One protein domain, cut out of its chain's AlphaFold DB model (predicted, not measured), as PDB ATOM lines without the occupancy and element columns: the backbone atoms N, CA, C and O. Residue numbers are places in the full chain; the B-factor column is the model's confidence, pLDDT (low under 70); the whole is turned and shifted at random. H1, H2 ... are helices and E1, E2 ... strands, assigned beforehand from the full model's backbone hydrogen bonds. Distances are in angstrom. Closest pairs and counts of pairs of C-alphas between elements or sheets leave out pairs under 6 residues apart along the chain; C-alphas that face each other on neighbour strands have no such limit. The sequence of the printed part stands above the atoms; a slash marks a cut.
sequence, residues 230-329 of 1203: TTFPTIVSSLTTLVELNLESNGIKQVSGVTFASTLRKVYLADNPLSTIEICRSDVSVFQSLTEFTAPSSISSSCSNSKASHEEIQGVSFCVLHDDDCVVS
ATOM      1  N   THR A 230     103.957 166.852 191.061       90.62
ATOM      2  CA  THR A 230     104.299 167.077 192.479       90.62
ATOM      3  C   THR A 230     103.152 166.810 193.458       90.62
ATOM      4  O   THR A 230     103.391 166.605 194.654       90.62
ATOM      5  N   THR A 231     101.920 166.749 192.950       88.12
ATOM      6  CA  THR A 231     100.678 166.496 193.694       88.12
ATOM      7  C   THR A 231      99.951 165.273 193.145       88.12
ATOM      8  O   THR A 231      99.923 165.065 191.937       88.12
ATOM      9  N   PHE A 232      99.325 164.482 194.019       88.50
ATOM     10  CA  PHE A 232      98.442 163.393 193.596       88.50
ATOM     11  C   PHE A 232      97.127 163.963 193.025       88.50
ATOM     12  O   PHE A 232      96.581 164.901 193.614       88.50
ATOM     13  N   PRO A 233      96.573 163.420 191.927       86.31
ATOM     14  CA  PRO A 233      95.405 164.007 191.283       86.31
ATOM     15  C   PRO A 233      94.112 163.564 191.964       86.31
ATOM     16  O   PRO A 233      93.741 162.388 191.989       86.31
ATOM     17  N   THR A 234      93.363 164.537 192.465       81.19
ATOM     18  CA  THR A 234      92.108 164.296 193.185       81.19
ATOM     19  C   THR A 234      91.007 163.698 192.302       81.19
ATOM     20  O   THR A 234      90.117 163.022 192.825       81.19
ATOM     21  N   ILE A 235      91.093 163.845 190.969       82.12
ATOM     22  CA  ILE A 235      90.125 163.287 190.008       82.12
ATOM     23  C   ILE A 235      89.919 161.779 190.140       82.12
ATOM     24  O   ILE A 235      88.862 161.281 189.761       82.12
ATOM     25  N   VAL A 236      90.920 161.046 190.644       84.62
ATOM     26  CA  VAL A 236      90.911 159.578 190.740       84.62
ATOM     27  C   VAL A 236      89.678 159.085 191.507       84.62
ATOM     28  O   VAL A 236      89.119 158.053 191.149       84.62
ATOM     29  N   SER A 237      89.178 159.894 192.446       81.81
ATOM     30  CA  SER A 237      87.911 159.687 193.165       81.81
ATOM     31  C   SER A 237      86.650 159.643 192.282       81.81
ATOM     32  O   SER A 237      85.688 158.949 192.607       81.81
ATOM     33  N   SER A 238      86.632 160.359 191.153       84.81
ATOM     34  CA  SER A 238      85.498 160.416 190.214       84.81
ATOM     35  C   SER A 238      85.481 159.264 189.205       84.81
ATOM     36  O   SER A 238      84.440 158.932 188.626       84.81
ATOM     37  N   LEU A 239      86.633 158.630 188.988       90.19
ATOM     38  CA  LEU A 239      86.800 157.583 187.996       90.19
ATOM     39  C   LEU A 239      86.376 156.249 188.625       90.19
ATOM     40  O   LEU A 239      87.173 155.517 189.191       90.19
ATOM     41  N   THR A 240      85.088 155.929 188.573       89.19
ATOM     42  CA  THR A 240      84.520 154.784 189.318       89.19
ATOM     43  C   THR A 240      84.744 153.409 188.674       89.19
ATOM     44  O   THR A 240      84.514 152.390 189.320       89.19
ATOM     45  N   THR A 241      85.184 153.355 187.411       93.75
ATOM     46  CA  THR A 241      85.326 152.115 186.604       93.75
ATOM     47  C   THR A 241      86.780 151.680 186.381       93.75
ATOM     48  O   THR A 241      87.089 150.879 185.495       93.75
ATOM     49  N   LEU A 242      87.661 152.237 187.199       94.50
ATOM     50  CA  LEU A 242      89.088 152.425 187.005       94.50
ATOM     51  C   LEU A 242      89.856 151.075 187.021       94.50
ATOM     52  O   LEU A 242      89.975 150.448 188.075       94.50
ATOM     53  N   VAL A 243      90.374 150.612 185.851       95.00
ATOM     54  CA  VAL A 243      90.805 149.203 185.581       95.00
ATOM     55  C   VAL A 243      92.296 148.798 185.173       95.00
ATOM     56  O   VAL A 243      92.542 147.606 185.105       95.00
ATOM     57  N   GLU A 244      93.354 149.640 185.045       95.50
ATOM     58  CA  GLU A 244      94.832 149.293 185.119       95.50
ATOM     59  C   GLU A 244      95.741 150.525 185.389       95.50
ATOM     60  O   GLU A 244      95.526 151.507 184.717       95.50
ATOM     61  N   LEU A 245      96.640 150.621 186.388       95.00
ATOM     62  CA  LEU A 245      97.177 151.918 186.922       95.00
ATOM     63  C   LEU A 245      98.674 152.077 186.720       95.00
ATOM     64  O   LEU A 245      99.379 151.102 186.903       95.00
ATOM     65  N   ASN A 246      99.154 153.312 186.526       95.62
ATOM     66  CA  ASN A 246     100.541 153.676 186.817       95.62
ATOM     67  C   ASN A 246     100.757 155.195 187.075       95.62
ATOM     68  O   ASN A 246     100.210 156.033 186.357       95.62
ATOM     69  N   LEU A 247     101.544 155.530 188.105       94.06
ATOM     70  CA  LEU A 247     101.962 156.876 188.530       94.06
ATOM     71  C   LEU A 247     103.473 156.947 188.870       94.06
ATOM     72  O   LEU A 247     103.950 157.932 189.439       94.06
ATOM     73  N   GLU A 248     104.229 155.898 188.553       93.50
ATOM     74  CA  GLU A 248     105.646 155.719 188.890       93.50
ATOM     75  C   GLU A 248     106.558 156.815 188.308       93.50
ATOM     76  O   GLU A 248     106.212 157.454 187.316       93.50
ATOM     77  N   SER A 249     107.741 157.042 188.890       92.75
ATOM     78  CA  SER A 249     108.717 158.031 188.387       92.75
ATOM     79  C   SER A 249     108.111 159.434 188.217       92.75
ATOM     80  O   SER A 249     108.130 160.018 187.134       92.75
ATOM     81  N   ASN A 250     107.536 159.964 189.293       94.25
ATOM     82  CA  ASN A 250     106.943 161.300 189.353       94.25
ATOM     83  C   ASN A 250     107.493 162.083 190.562       94.25
ATOM     84  O   ASN A 250     108.308 161.592 191.342       94.25
ATOM     85  N   GLY A 251     107.085 163.340 190.727       91.25
ATOM     86  CA  GLY A 251     107.508 164.205 191.834       91.25
ATOM     87  C   GLY A 251     106.602 164.177 193.074       91.25
ATOM     88  O   GLY A 251     106.732 165.083 193.905       91.25
ATOM     89  N   ILE A 252     105.665 163.223 193.199       92.00
ATOM     90  CA  ILE A 252     104.542 163.320 194.141       92.00
ATOM     91  C   ILE A 252     105.047 163.201 195.576       92.00
ATOM     92  O   ILE A 252     105.687 162.220 195.953       92.00
ATOM     93  N   LYS A 253     104.735 164.212 196.395       89.06
ATOM     94  CA  LYS A 253     105.204 164.294 197.790       89.06
ATOM     95  C   LYS A 253     104.249 163.673 198.798       89.06
ATOM     96  O   LYS A 253     104.695 163.159 199.815       89.06
ATOM     97  N   GLN A 254     102.948 163.719 198.542       86.75
ATOM     98  CA  GLN A 254     101.947 163.128 199.424       86.75
ATOM     99  C   GLN A 254     100.707 162.706 198.640       86.75
ATOM    100  O   GLN A 254     100.340 163.346 197.651       86.75
ATOM    101  N   VAL A 255     100.048 161.660 199.127       87.81
ATOM    102  CA  VAL A 255      98.670 161.308 198.769       87.81
ATOM    103  C   VAL A 255      97.808 161.677 199.971       87.81
ATOM    104  O   VAL A 255      98.141 161.274 201.080       87.81
ATOM    105  N   SER A 256      96.753 162.472 199.793       82.06
ATOM    106  CA  SER A 256      95.886 162.892 200.904       82.06
ATOM    107  C   SER A 256      94.541 163.409 200.402       82.06
ATOM    108  O   SER A 256      94.518 164.200 199.460       82.06
ATOM    109  N   GLY A 257      93.442 163.034 201.062       67.50
ATOM    110  CA  GLY A 257      92.105 163.565 200.757       67.50
ATOM    111  C   GLY A 257      91.520 163.070 199.430       67.50
ATOM    112  O   GLY A 257      90.807 163.816 198.762       67.50
ATOM    113  N   VAL A 258      91.839 161.835 199.032       75.81
ATOM    114  CA  VAL A 258      91.323 161.195 197.813       75.81
ATOM    115  C   VAL A 258      90.758 159.826 198.166       75.81
ATOM    116  O   VAL A 258      91.428 159.047 198.839       75.81
ATOM    117  N   THR A 259      89.540 159.549 197.701       80.25
ATOM    118  CA  THR A 259      88.920 158.221 197.766       80.25
ATOM    119  C   THR A 259      89.264 157.399 196.529       80.25
ATOM    120  O   THR A 259      89.456 157.956 195.443       80.25
ATOM    121  N   PHE A 260      89.330 156.074 196.662       85.19
ATOM    122  CA  PHE A 260      89.722 155.186 195.568       85.19
ATOM    123  C   PHE A 260      88.537 154.360 195.049       85.19
ATOM    124  O   PHE A 260      87.598 154.015 195.764       85.19
ATOM    125  N   ALA A 261      88.558 154.030 193.758       85.75
ATOM    126  CA  ALA A 261      87.510 153.209 193.161       85.75
ATOM    127  C   ALA A 261      87.589 151.760 193.670       85.75
ATOM    128  O   ALA A 261      88.640 151.129 193.611       85.75
ATOM    129  N   SER A 262      86.461 151.160 194.057       86.38
ATOM    130  CA  SER A 262      86.410 149.747 194.482       86.38
ATOM    131  C   SER A 262      86.697 148.736 193.354       86.38
ATOM    132  O   SER A 262      86.861 147.536 193.601       86.38
ATOM    133  N   THR A 263      86.796 149.199 192.104       90.88
ATOM    134  CA  THR A 263      87.287 148.433 190.944       90.88
ATOM    135  C   THR A 263      88.815 148.389 190.846       90.88
ATOM    136  O   THR A 263      89.347 147.689 189.987       90.88
ATOM    137  N   LEU A 264      89.529 149.118 191.703       92.06
ATOM    138  CA  LEU A 264      90.985 149.196 191.706       92.06
ATOM    139  C   LEU A 264      91.633 147.888 192.183       92.06
ATOM    140  O   LEU A 264      91.089 147.177 193.028       92.06
ATOM    141  N   ARG A 265      92.772 147.530 191.581       93.88
ATOM    142  CA  ARG A 265      93.459 146.229 191.742       93.88
ATOM    143  C   ARG A 265      94.969 146.288 191.525       93.88
ATOM    144  O   ARG A 265      95.663 145.462 192.092       93.88
ATOM    145  N   LYS A 266      95.497 147.229 190.741       93.81
ATOM    146  CA  LYS A 266      96.938 147.489 190.664       93.81
ATOM    147  C   LYS A 266      97.161 148.952 191.001       93.81
ATOM    148  O   LYS A 266      96.302 149.761 190.670       93.81
ATOM    149  N   VAL A 267      98.256 149.285 191.671       93.19
ATOM    150  CA  VAL A 267      98.654 150.669 191.961       93.19
ATOM    151  C   VAL A 267     100.177 150.763 191.905       93.19
ATOM    152  O   VAL A 267     100.847 150.140 192.719       93.19
ATOM    153  N   TYR A 268     100.734 151.571 191.002       94.25
ATOM    154  CA  TYR A 268     102.176 151.834 190.973       94.25
ATOM    155  C   TYR A 268     102.462 153.294 191.345       94.25
ATOM    156  O   TYR A 268     102.013 154.213 190.660       94.25
ATOM    157  N   LEU A 269     103.181 153.491 192.452       92.12
ATOM    158  CA  LEU A 269     103.607 154.775 193.034       92.12
ATOM    159  C   LEU A 269     105.118 154.810 193.329       92.12
ATOM    160  O   LEU A 269     105.594 155.718 194.011       92.12
ATOM    161  N   ALA A 270     105.880 153.816 192.863       89.19
ATOM    162  CA  ALA A 270     107.334 153.786 193.005       89.19
ATOM    163  C   ALA A 270     108.016 155.019 192.371       89.19
ATOM    164  O   ALA A 270     107.397 155.802 191.646       89.19
ATOM    165  N   ASP A 271     109.286 155.239 192.715       89.50
ATOM    166  CA  ASP A 271     110.102 156.368 192.243       89.50
ATOM    167  C   ASP A 271     109.436 157.754 192.365       89.50
ATOM    168  O   ASP A 271     109.654 158.654 191.559       89.50
ATOM    169  N   ASN A 272     108.641 157.935 193.424       90.12
ATOM    170  CA  ASN A 272     108.110 159.223 193.863       90.12
ATOM    171  C   ASN A 272     108.713 159.629 195.224       90.12
ATOM    172  O   ASN A 272     108.945 158.765 196.073       90.12
ATOM    173  N   PRO A 273     108.918 160.928 195.507       88.88
ATOM    174  CA  PRO A 273     109.384 161.431 196.802       88.88
ATOM    175  C   PRO A 273     108.267 161.465 197.873       88.88
ATOM    176  O   PRO A 273     108.125 162.459 198.589       88.88
ATOM    177  N   LEU A 274     107.472 160.393 197.991       88.38
ATOM    178  CA  LEU A 274     106.320 160.317 198.897       88.38
ATOM    179  C   LEU A 274     106.751 160.314 200.372       88.38
ATOM    180  O   LEU A 274     107.326 159.345 200.866       88.38
ATOM    181  N   SER A 275     106.402 161.375 201.103       84.94
ATOM    182  CA  SER A 275     106.548 161.448 202.558       84.94
ATOM    183  C   SER A 275     105.391 160.797 203.309       84.94
ATOM    184  O   SER A 275     105.616 160.275 204.399       84.94
ATOM    185  N   THR A 276     104.173 160.822 202.764       85.50
ATOM    186  CA  THR A 276     102.950 160.321 203.416       85.50
ATOM    187  C   THR A 276     101.938 159.793 202.395       85.50
ATOM    188  O   THR A 276     101.819 160.321 201.287       85.50
ATOM    189  N   ILE A 277     101.186 158.760 202.783       88.50
ATOM    190  CA  ILE A 277      99.997 158.281 202.066       88.50
ATOM    191  C   ILE A 277      98.838 158.270 203.066       88.50
ATOM    192  O   ILE A 277      98.768 157.396 203.930       88.50
ATOM    193  N   GLU A 278      97.959 159.267 202.977       87.06
ATOM    194  CA  GLU A 278      96.744 159.387 203.781       87.06
ATOM    195  C   GLU A 278      95.517 158.913 202.987       87.06
ATOM    196  O   GLU A 278      95.224 159.450 201.917       87.06
ATOM    197  N   ILE A 279      94.802 157.916 203.519       87.88
ATOM    198  CA  ILE A 279      93.623 157.285 202.897       87.88
ATOM    199  C   ILE A 279      92.447 157.214 203.875       87.88
ATOM    200  O   ILE A 279      92.621 157.322 205.092       87.88
ATOM    201  N   CYS A 280      91.245 156.998 203.352       87.00
ATOM    202  CA  CYS A 280      90.046 156.800 204.161       87.00
ATOM    203  C   CYS A 280      89.963 155.358 204.681       87.00
ATOM    204  O   CYS A 280      90.449 154.422 204.040       87.00
ATOM    205  N   ARG A 281      89.323 155.149 205.837       87.00
ATOM    206  CA  ARG A 281      89.129 153.811 206.426       87.00
ATOM    207  C   ARG A 281      88.390 152.852 205.485       87.00
ATOM    208  O   ARG A 281      88.727 151.670 205.448       87.00
ATOM    209  N   SER A 282      87.447 153.345 204.692       85.31
ATOM    210  CA  SER A 282      86.789 152.578 203.625       85.31
ATOM    211  C   SER A 282      87.766 152.028 202.564       85.31
ATOM    212  O   SER A 282      87.644 150.864 202.163       85.31
ATOM    213  N   ASP A 283      88.787 152.801 202.178       87.62
ATOM    214  CA  ASP A 283      89.771 152.434 201.145       87.62
ATOM    215  C   ASP A 283      90.833 151.426 201.616       87.62
ATOM    216  O   ASP A 283      91.470 150.781 200.783       87.62
ATOM    217  N   VAL A 284      91.003 151.212 202.928       87.88
ATOM    218  CA  VAL A 284      91.927 150.193 203.476       87.88
ATOM    219  C   VAL A 284      91.666 148.818 202.852       87.88
ATOM    220  O   VAL A 284      92.596 148.117 202.454       87.88
ATOM    221  N   SER A 285      90.387 148.464 202.688       87.25
ATOM    222  CA  SER A 285      89.967 147.214 202.042       87.25
ATOM    223  C   SER A 285      90.348 147.141 200.555       87.25
ATOM    224  O   SER A 285      90.709 146.071 200.061       87.25
ATOM    225  N   VAL A 286      90.339 148.280 199.852       88.25
ATOM    226  CA  VAL A 286      90.751 148.387 198.446       88.25
ATOM    227  C   VAL A 286      92.250 148.126 198.333       88.25
ATOM    228  O   VAL A 286      92.639 147.237 197.575       88.25
ATOM    229  N   PHE A 287      93.075 148.804 199.142       88.38
ATOM    230  CA  PHE A 287      94.533 148.624 199.156       88.38
ATOM    231  C   PHE A 287      94.966 147.216 199.587       88.38
ATOM    232  O   PHE A 287      95.903 146.662 199.016       88.38
ATOM    233  N   GLN A 288      94.256 146.584 200.525       87.62
ATOM    234  CA  GLN A 288      94.486 145.176 200.870       87.62
ATOM    235  C   GLN A 288      94.175 144.223 199.702       87.62
ATOM    236  O   GLN A 288      94.865 143.217 199.545       87.62
ATOM    237  N   SER A 289      93.173 144.544 198.874       88.69
ATOM    238  CA  SER A 289      92.727 143.725 197.734       88.69
ATOM    239  C   SER A 289      93.531 143.905 196.436       88.69
ATOM    240  O   SER A 289      93.219 143.255 195.432       88.69
ATOM    241  N   LEU A 290      94.547 144.776 196.424       90.19
ATOM    242  CA  LEU A 290      95.385 144.991 195.244       90.19
ATOM    243  C   LEU A 290      96.196 143.729 194.922       90.19
ATOM    244  O   LEU A 290      96.876 143.176 195.784       90.19
ATOM    245  N   THR A 291      96.147 143.303 193.660       90.44
ATOM    246  CA  THR A 291      96.975 142.231 193.100       90.44
ATOM    247  C   THR A 291      98.427 142.665 192.924       90.44
ATOM    248  O   THR A 291      99.319 141.830 193.012       90.44
ATOM    249  N   GLU A 292      98.662 143.954 192.658       88.06
ATOM    250  CA  GLU A 292     100.001 144.535 192.534       88.06
ATOM    251  C   GLU A 292     100.018 145.936 193.157       88.06
ATOM    252  O   GLU A 292      99.199 146.786 192.809       88.06
ATOM    253  N   PHE A 293     100.958 146.197 194.061       90.94
ATOM    254  CA  PHE A 293     101.168 147.518 194.646       90.94
ATOM    255  C   PHE A 293     102.664 147.821 194.702       90.94
ATOM    256  O   PHE A 293     103.436 147.016 195.225       90.94
ATOM    257  N   THR A 294     103.082 148.974 194.181       88.44
ATOM    258  CA  THR A 294     104.442 149.494 194.377       88.44
ATOM    259  C   THR A 294     104.383 150.889 194.982       88.44
ATOM    260  O   THR A 294     103.579 151.727 194.580       88.44
ATOM    261  N   ALA A 295     105.242 151.145 195.964       85.62
ATOM    262  CA  ALA A 295     105.415 152.444 196.599       85.62
ATOM    263  C   ALA A 295     106.862 152.574 197.113       85.62
ATOM    264  O   ALA A 295     107.560 151.562 197.233       85.62
ATOM    265  N   PRO A 296     107.342 153.792 197.423       80.31
ATOM    266  CA  PRO A 296     108.697 153.999 197.919       80.31
ATOM    267  C   PRO A 296     108.926 153.294 199.261       80.31
ATOM    268  O   PRO A 296     108.087 153.346 200.159       80.31
ATOM    269  N   SER A 297     110.100 152.692 199.440       64.38
ATOM    270  CA  SER A 297     110.451 151.892 200.627       64.38
ATOM    271  C   SER A 297     110.686 152.696 201.917       64.38
ATOM    272  O   SER A 297     111.045 152.123 202.946       64.38
ATOM    273  N   SER A 298     110.504 154.020 201.887       62.41
ATOM    274  CA  SER A 298     110.761 154.921 203.016       62.41
ATOM    275  C   SER A 298     109.739 156.061 203.097       62.41
ATOM    276  O   SER A 298     110.078 157.228 202.899       62.41
ATOM    277  N   ILE A 299     108.487 155.718 203.401       69.25
ATOM    278  CA  ILE A 299     107.430 156.685 203.738       69.25
ATOM    279  C   ILE A 299     107.576 157.075 205.219       69.25
ATOM    280  O   ILE A 299     107.947 156.247 206.054       69.25
ATOM    281  N   SER A 300     107.350 158.346 205.559       62.47
ATOM    282  CA  SER A 300     107.571 158.846 206.922       62.47
ATOM    283  C   SER A 300     106.539 158.300 207.915       62.47
ATOM    284  O   SER A 300     105.357 158.160 207.609       62.47
ATOM    285  N   SER A 301     106.970 158.044 209.151       59.59
ATOM    286  CA  SER A 301     106.104 157.598 210.253       59.59
ATOM    287  C   SER A 301     105.353 158.759 210.928       59.59
ATOM    288  O   SER A 301     105.239 158.797 212.154       59.59
ATOM    289  N   SER A 302     104.949 159.766 210.155       69.69
ATOM    290  CA  SER A 302     104.283 160.969 210.654       69.69
ATOM    291  C   SER A 302     103.218 161.420 209.670       69.69
ATOM    292  O   SER A 302     103.545 161.969 208.622       69.69
ATOM    293  N   CYS A 303     101.953 161.204 210.019       76.94
ATOM    294  CA  CYS A 303     100.820 161.685 209.236       76.94
ATOM    295  C   CYS A 303     100.755 163.219 209.207       76.94
ATOM    296  O   CYS A 303     101.099 163.889 210.187       76.94
ATOM    297  N   SER A 304     100.272 163.768 208.093       75.38
ATOM    298  CA  SER A 304      99.997 165.198 207.935       75.38
ATOM    299  C   SER A 304      98.820 165.618 208.825       75.38
ATOM    300  O   SER A 304      98.823 166.715 209.389       75.38
ATOM    301  N   ASN A 305      97.837 164.731 209.018       73.50
ATOM    302  CA  ASN A 305      96.716 164.931 209.931       73.50
ATOM    303  C   ASN A 305      96.936 164.230 211.286       73.50
ATOM    304  O   ASN A 305      97.023 163.008 211.378       73.50
ATOM    305  N   SER A 306      96.924 165.007 212.376       75.69
ATOM    306  CA  SER A 306      97.092 164.510 213.756       75.69
ATOM    307  C   SER A 306      95.994 163.559 214.271       75.69
ATOM    308  O   SER A 306      96.163 162.974 215.340       75.69
ATOM    309  N   LYS A 307      94.876 163.413 213.546       77.00
ATOM    310  CA  LYS A 307      93.825 162.424 213.838       77.00
ATOM    311  C   LYS A 307      94.033 161.070 213.148       77.00
ATOM    312  O   LYS A 307      93.334 160.123 213.500       77.00
ATOM    313  N   ALA A 308      94.914 160.982 212.151       80.88
ATOM    314  CA  ALA A 308      95.100 159.756 211.383       80.88
ATOM    315  C   ALA A 308      95.780 158.664 212.227       80.88
ATOM    316  O   ALA A 308      96.724 158.932 212.975       80.88
ATOM    317  N   SER A 309      95.310 157.426 212.091       83.69
ATOM    318  CA  SER A 309      95.938 156.241 212.682       83.69
ATOM    319  C   SER A 309      96.883 155.580 211.686       83.69
ATOM    320  O   SER A 309      96.528 155.418 210.523       83.69
ATOM    321  N   HIS A 310      98.060 155.143 212.134       86.00
ATOM    322  CA  HIS A 310      98.941 154.337 211.290       86.00
ATOM    323  C   HIS A 310      98.414 152.903 211.142       86.00
ATOM    324  O   HIS A 310      98.164 152.238 212.146       86.00
ATOM    325  N   GLU A 311      98.315 152.420 209.903       85.75
ATOM    326  CA  GLU A 311      98.070 151.010 209.569       85.75
ATOM    327  C   GLU A 311      99.098 150.563 208.510       85.75
ATOM    328  O   GLU A 311      99.447 151.329 207.612       85.75
ATOM    329  N   GLU A 312      99.624 149.340 208.617       85.00
ATOM    330  CA  GLU A 312     100.582 148.785 207.650       85.00
ATOM    331  C   GLU A 312      99.842 147.884 206.653       85.00
ATOM    332  O   GLU A 312      99.213 146.898 207.044       85.00
ATOM    333  N   ILE A 313      99.902 148.218 205.362       83.56
ATOM    334  CA  ILE A 313      99.200 147.503 204.289       83.56
ATOM    335  C   ILE A 313     100.228 147.098 203.232       83.56
ATOM    336  O   ILE A 313     100.977 147.932 202.731       83.56
ATOM    337  N   GLN A 314     100.287 145.799 202.920       81.62
ATOM    338  CA  GLN A 314     101.237 145.206 201.963       81.62
ATOM    339  C   GLN A 314     102.719 145.623 202.187       81.62
ATOM    340  O   GLN A 314     103.492 145.731 201.240       81.62
ATOM    341  N   GLY A 315     103.129 145.834 203.447       77.81
ATOM    342  CA  GLY A 315     104.504 146.215 203.822       77.81
ATOM    343  C   GLY A 315     104.818 147.715 203.725       77.81
ATOM    344  O   GLY A 315     105.984 148.104 203.780       77.81
ATOM    345  N   VAL A 316     103.795 148.560 203.566       84.38
ATOM    346  CA  VAL A 316     103.907 150.023 203.475       84.38
ATOM    347  C   VAL A 316     103.060 150.663 204.579       84.38
ATOM    348  O   VAL A 316     101.965 150.193 204.879       84.38
ATOM    349  N   SER A 317     103.561 151.736 205.199       85.12
ATOM    350  CA  SER A 317     102.843 152.467 206.254       85.12
ATOM    351  C   SER A 317     101.881 153.495 205.656       85.12
ATOM    352  O   SER A 317     102.308 154.402 204.937       85.12
ATOM    353  N   PHE A 318     100.598 153.364 205.983       87.94
ATOM    354  CA  PHE A 318      99.522 154.280 205.608       87.94
ATOM    355  C   PHE A 318      99.054 155.095 206.815       87.94
ATOM    356  O   PHE A 318      99.168 154.674 207.968       87.94
ATOM    357  N   CYS A 319      98.481 156.259 206.533       87.88
ATOM    358  CA  CYS A 319      97.808 157.133 207.484       87.88
ATOM    359  C   CYS A 319      96.300 157.064 207.238       87.88
ATOM    360  O   CYS A 319      95.786 157.648 206.289       87.88
ATOM    361  N   VAL A 320      95.583 156.322 208.072       87.00
ATOM    362  CA  VAL A 320      94.153 156.061 207.895       87.00
ATOM    363  C   VAL A 320      93.329 157.101 208.649       87.00
ATOM    364  O   VAL A 320      93.465 157.260 209.864       87.00
ATOM    365  N   LEU A 321      92.463 157.806 207.926       86.50
ATOM    366  CA  LEU A 321      91.489 158.751 208.468       86.50
ATOM    367  C   LEU A 321      90.124 158.085 208.678       86.50
ATOM    368  O   LEU A 321      89.758 157.140 207.977       86.50
ATOM    369  N   HIS A 322      89.344 158.601 209.631       83.06
ATOM    370  CA  HIS A 322      87.925 158.252 209.726       83.06
ATOM    371  C   HIS A 322      87.196 158.773 208.482       83.06
ATOM    372  O   HIS A 322      87.509 159.866 208.015       83.06
ATOM    373  N   ASP A 323      86.209 158.038 207.964       79.06
ATOM    374  CA  ASP A 323      85.539 158.416 206.710       79.06
ATOM    375  C   ASP A 323      84.844 159.799 206.801       79.06
ATOM    376  O   ASP A 323      84.804 160.535 205.818       79.06
ATOM    377  N   ASP A 324      84.403 160.215 207.997       75.00
ATOM    378  CA  ASP A 324      83.859 161.562 208.255       75.00
ATOM    379  C   ASP A 324      84.912 162.687 208.169       75.00
ATOM    380  O   ASP A 324      84.583 163.825 207.841       75.00
ATOM    381  N   ASP A 325      86.181 162.384 208.468       72.62
ATOM    382  CA  ASP A 325      87.314 163.321 208.388       72.62
ATOM    383  C   ASP A 325      87.930 163.373 206.972       72.62
ATOM    384  O   ASP A 325      88.817 164.187 206.714       72.62
ATOM    385  N   CYS A 326      87.457 162.533 206.041       67.75
ATOM    386  CA  CYS A 326      87.942 162.463 204.658       67.75
ATOM    387  C   CYS A 326      87.292 163.472 203.689       67.75
ATOM    388  O   CYS A 326      87.733 163.601 202.546       67.75
ATOM    389  N   VAL A 327      86.247 164.194 204.106       54.47
ATOM    390  CA  VAL A 327      85.518 165.128 203.233       54.47
ATOM    391  C   VAL A 327      86.212 166.493 203.196       54.47
ATOM    392  O   VAL A 327      85.954 167.362 204.028       54.47
ATOM    393  N   VAL A 328      87.070 166.718 202.195       45.91
ATOM    394  CA  VAL A 328      87.669 168.040 201.954       45.91
ATOM    395  C   VAL A 328      86.732 168.905 201.112       45.91
ATOM    396  O   VAL A 328      86.560 168.705 199.911       45.91
ATOM    397  N   SER A 329      86.149 169.922 201.746       29.66
ATOM    398  CA  SER A 329      85.458 171.011 201.059       29.66
ATOM    399  C   SER A 329      86.441 171.859 200.248       29.66
ATOM    400  O   SER A 329      87.366 172.452 200.807       29.66
TER     401      SER A 329
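Overview. This is residues 230 to 329 of the 1203 residues of the protein "Protein kinase domain-containing protein" of Phytophthora fragariae (UniProt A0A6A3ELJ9). This compact body has little regular structure: its chain winds in stacked turns, with E1 beside E3 on one wall and residues 254 to 255, E2, E5 and E4 side by side on another. You read 100 residues, 39 in named elements: H1 E1 E2 H2 E3 E4 E5 H3, mixed class. The radius of gyration of the C-alphas is 12.4 A; spans are 32 by 27 by 24 A.

Along the chain. Find C-alpha 234 at (92.108, 164.296, 193.185), where H1, residues 234 to 238, begins. Then come E1, 266 to 268; E2, 276 to 280; H2, 281 to 288; E3, 292 to 294; E4, 309 to 313; E5, 316 to 321, 16.0 A long; and H3, 323 to 326, ending at (87.942, 162.463, 204.658).

Arrangement. In the mixed, strongly twisted sheet E2 E5 E4, find parallel E2 and E5 at N 319 and O 277, 2.9 A, and the antiparallel hairpin E4 and E5 at N 318 and O 311, 2.8 A. H2 is on it, height 6.7 A, and the closest C-alphas of H2 and E5 are those of Arg 281 and Val 320, 5.7 A apart; H3 only grazes it; H1 is not on it. E1 and E3 are parallel: N 267 and O 292, 2.9 A. O i to N i+4 pairs within range are 0 of 1 in H1, with 2 of 2 for i+3, and 2 of 4 in H2; H3 is too short.

Size, cuts and confidence. The farthest C-alphas, Val 243 and Ser 306, are 32.7 A apart. The printed part has no cut; links H1 to E1 and E3 to E4 are long. Look for pLDDT under 70 at 257, 297 to 302 and 326 to 329.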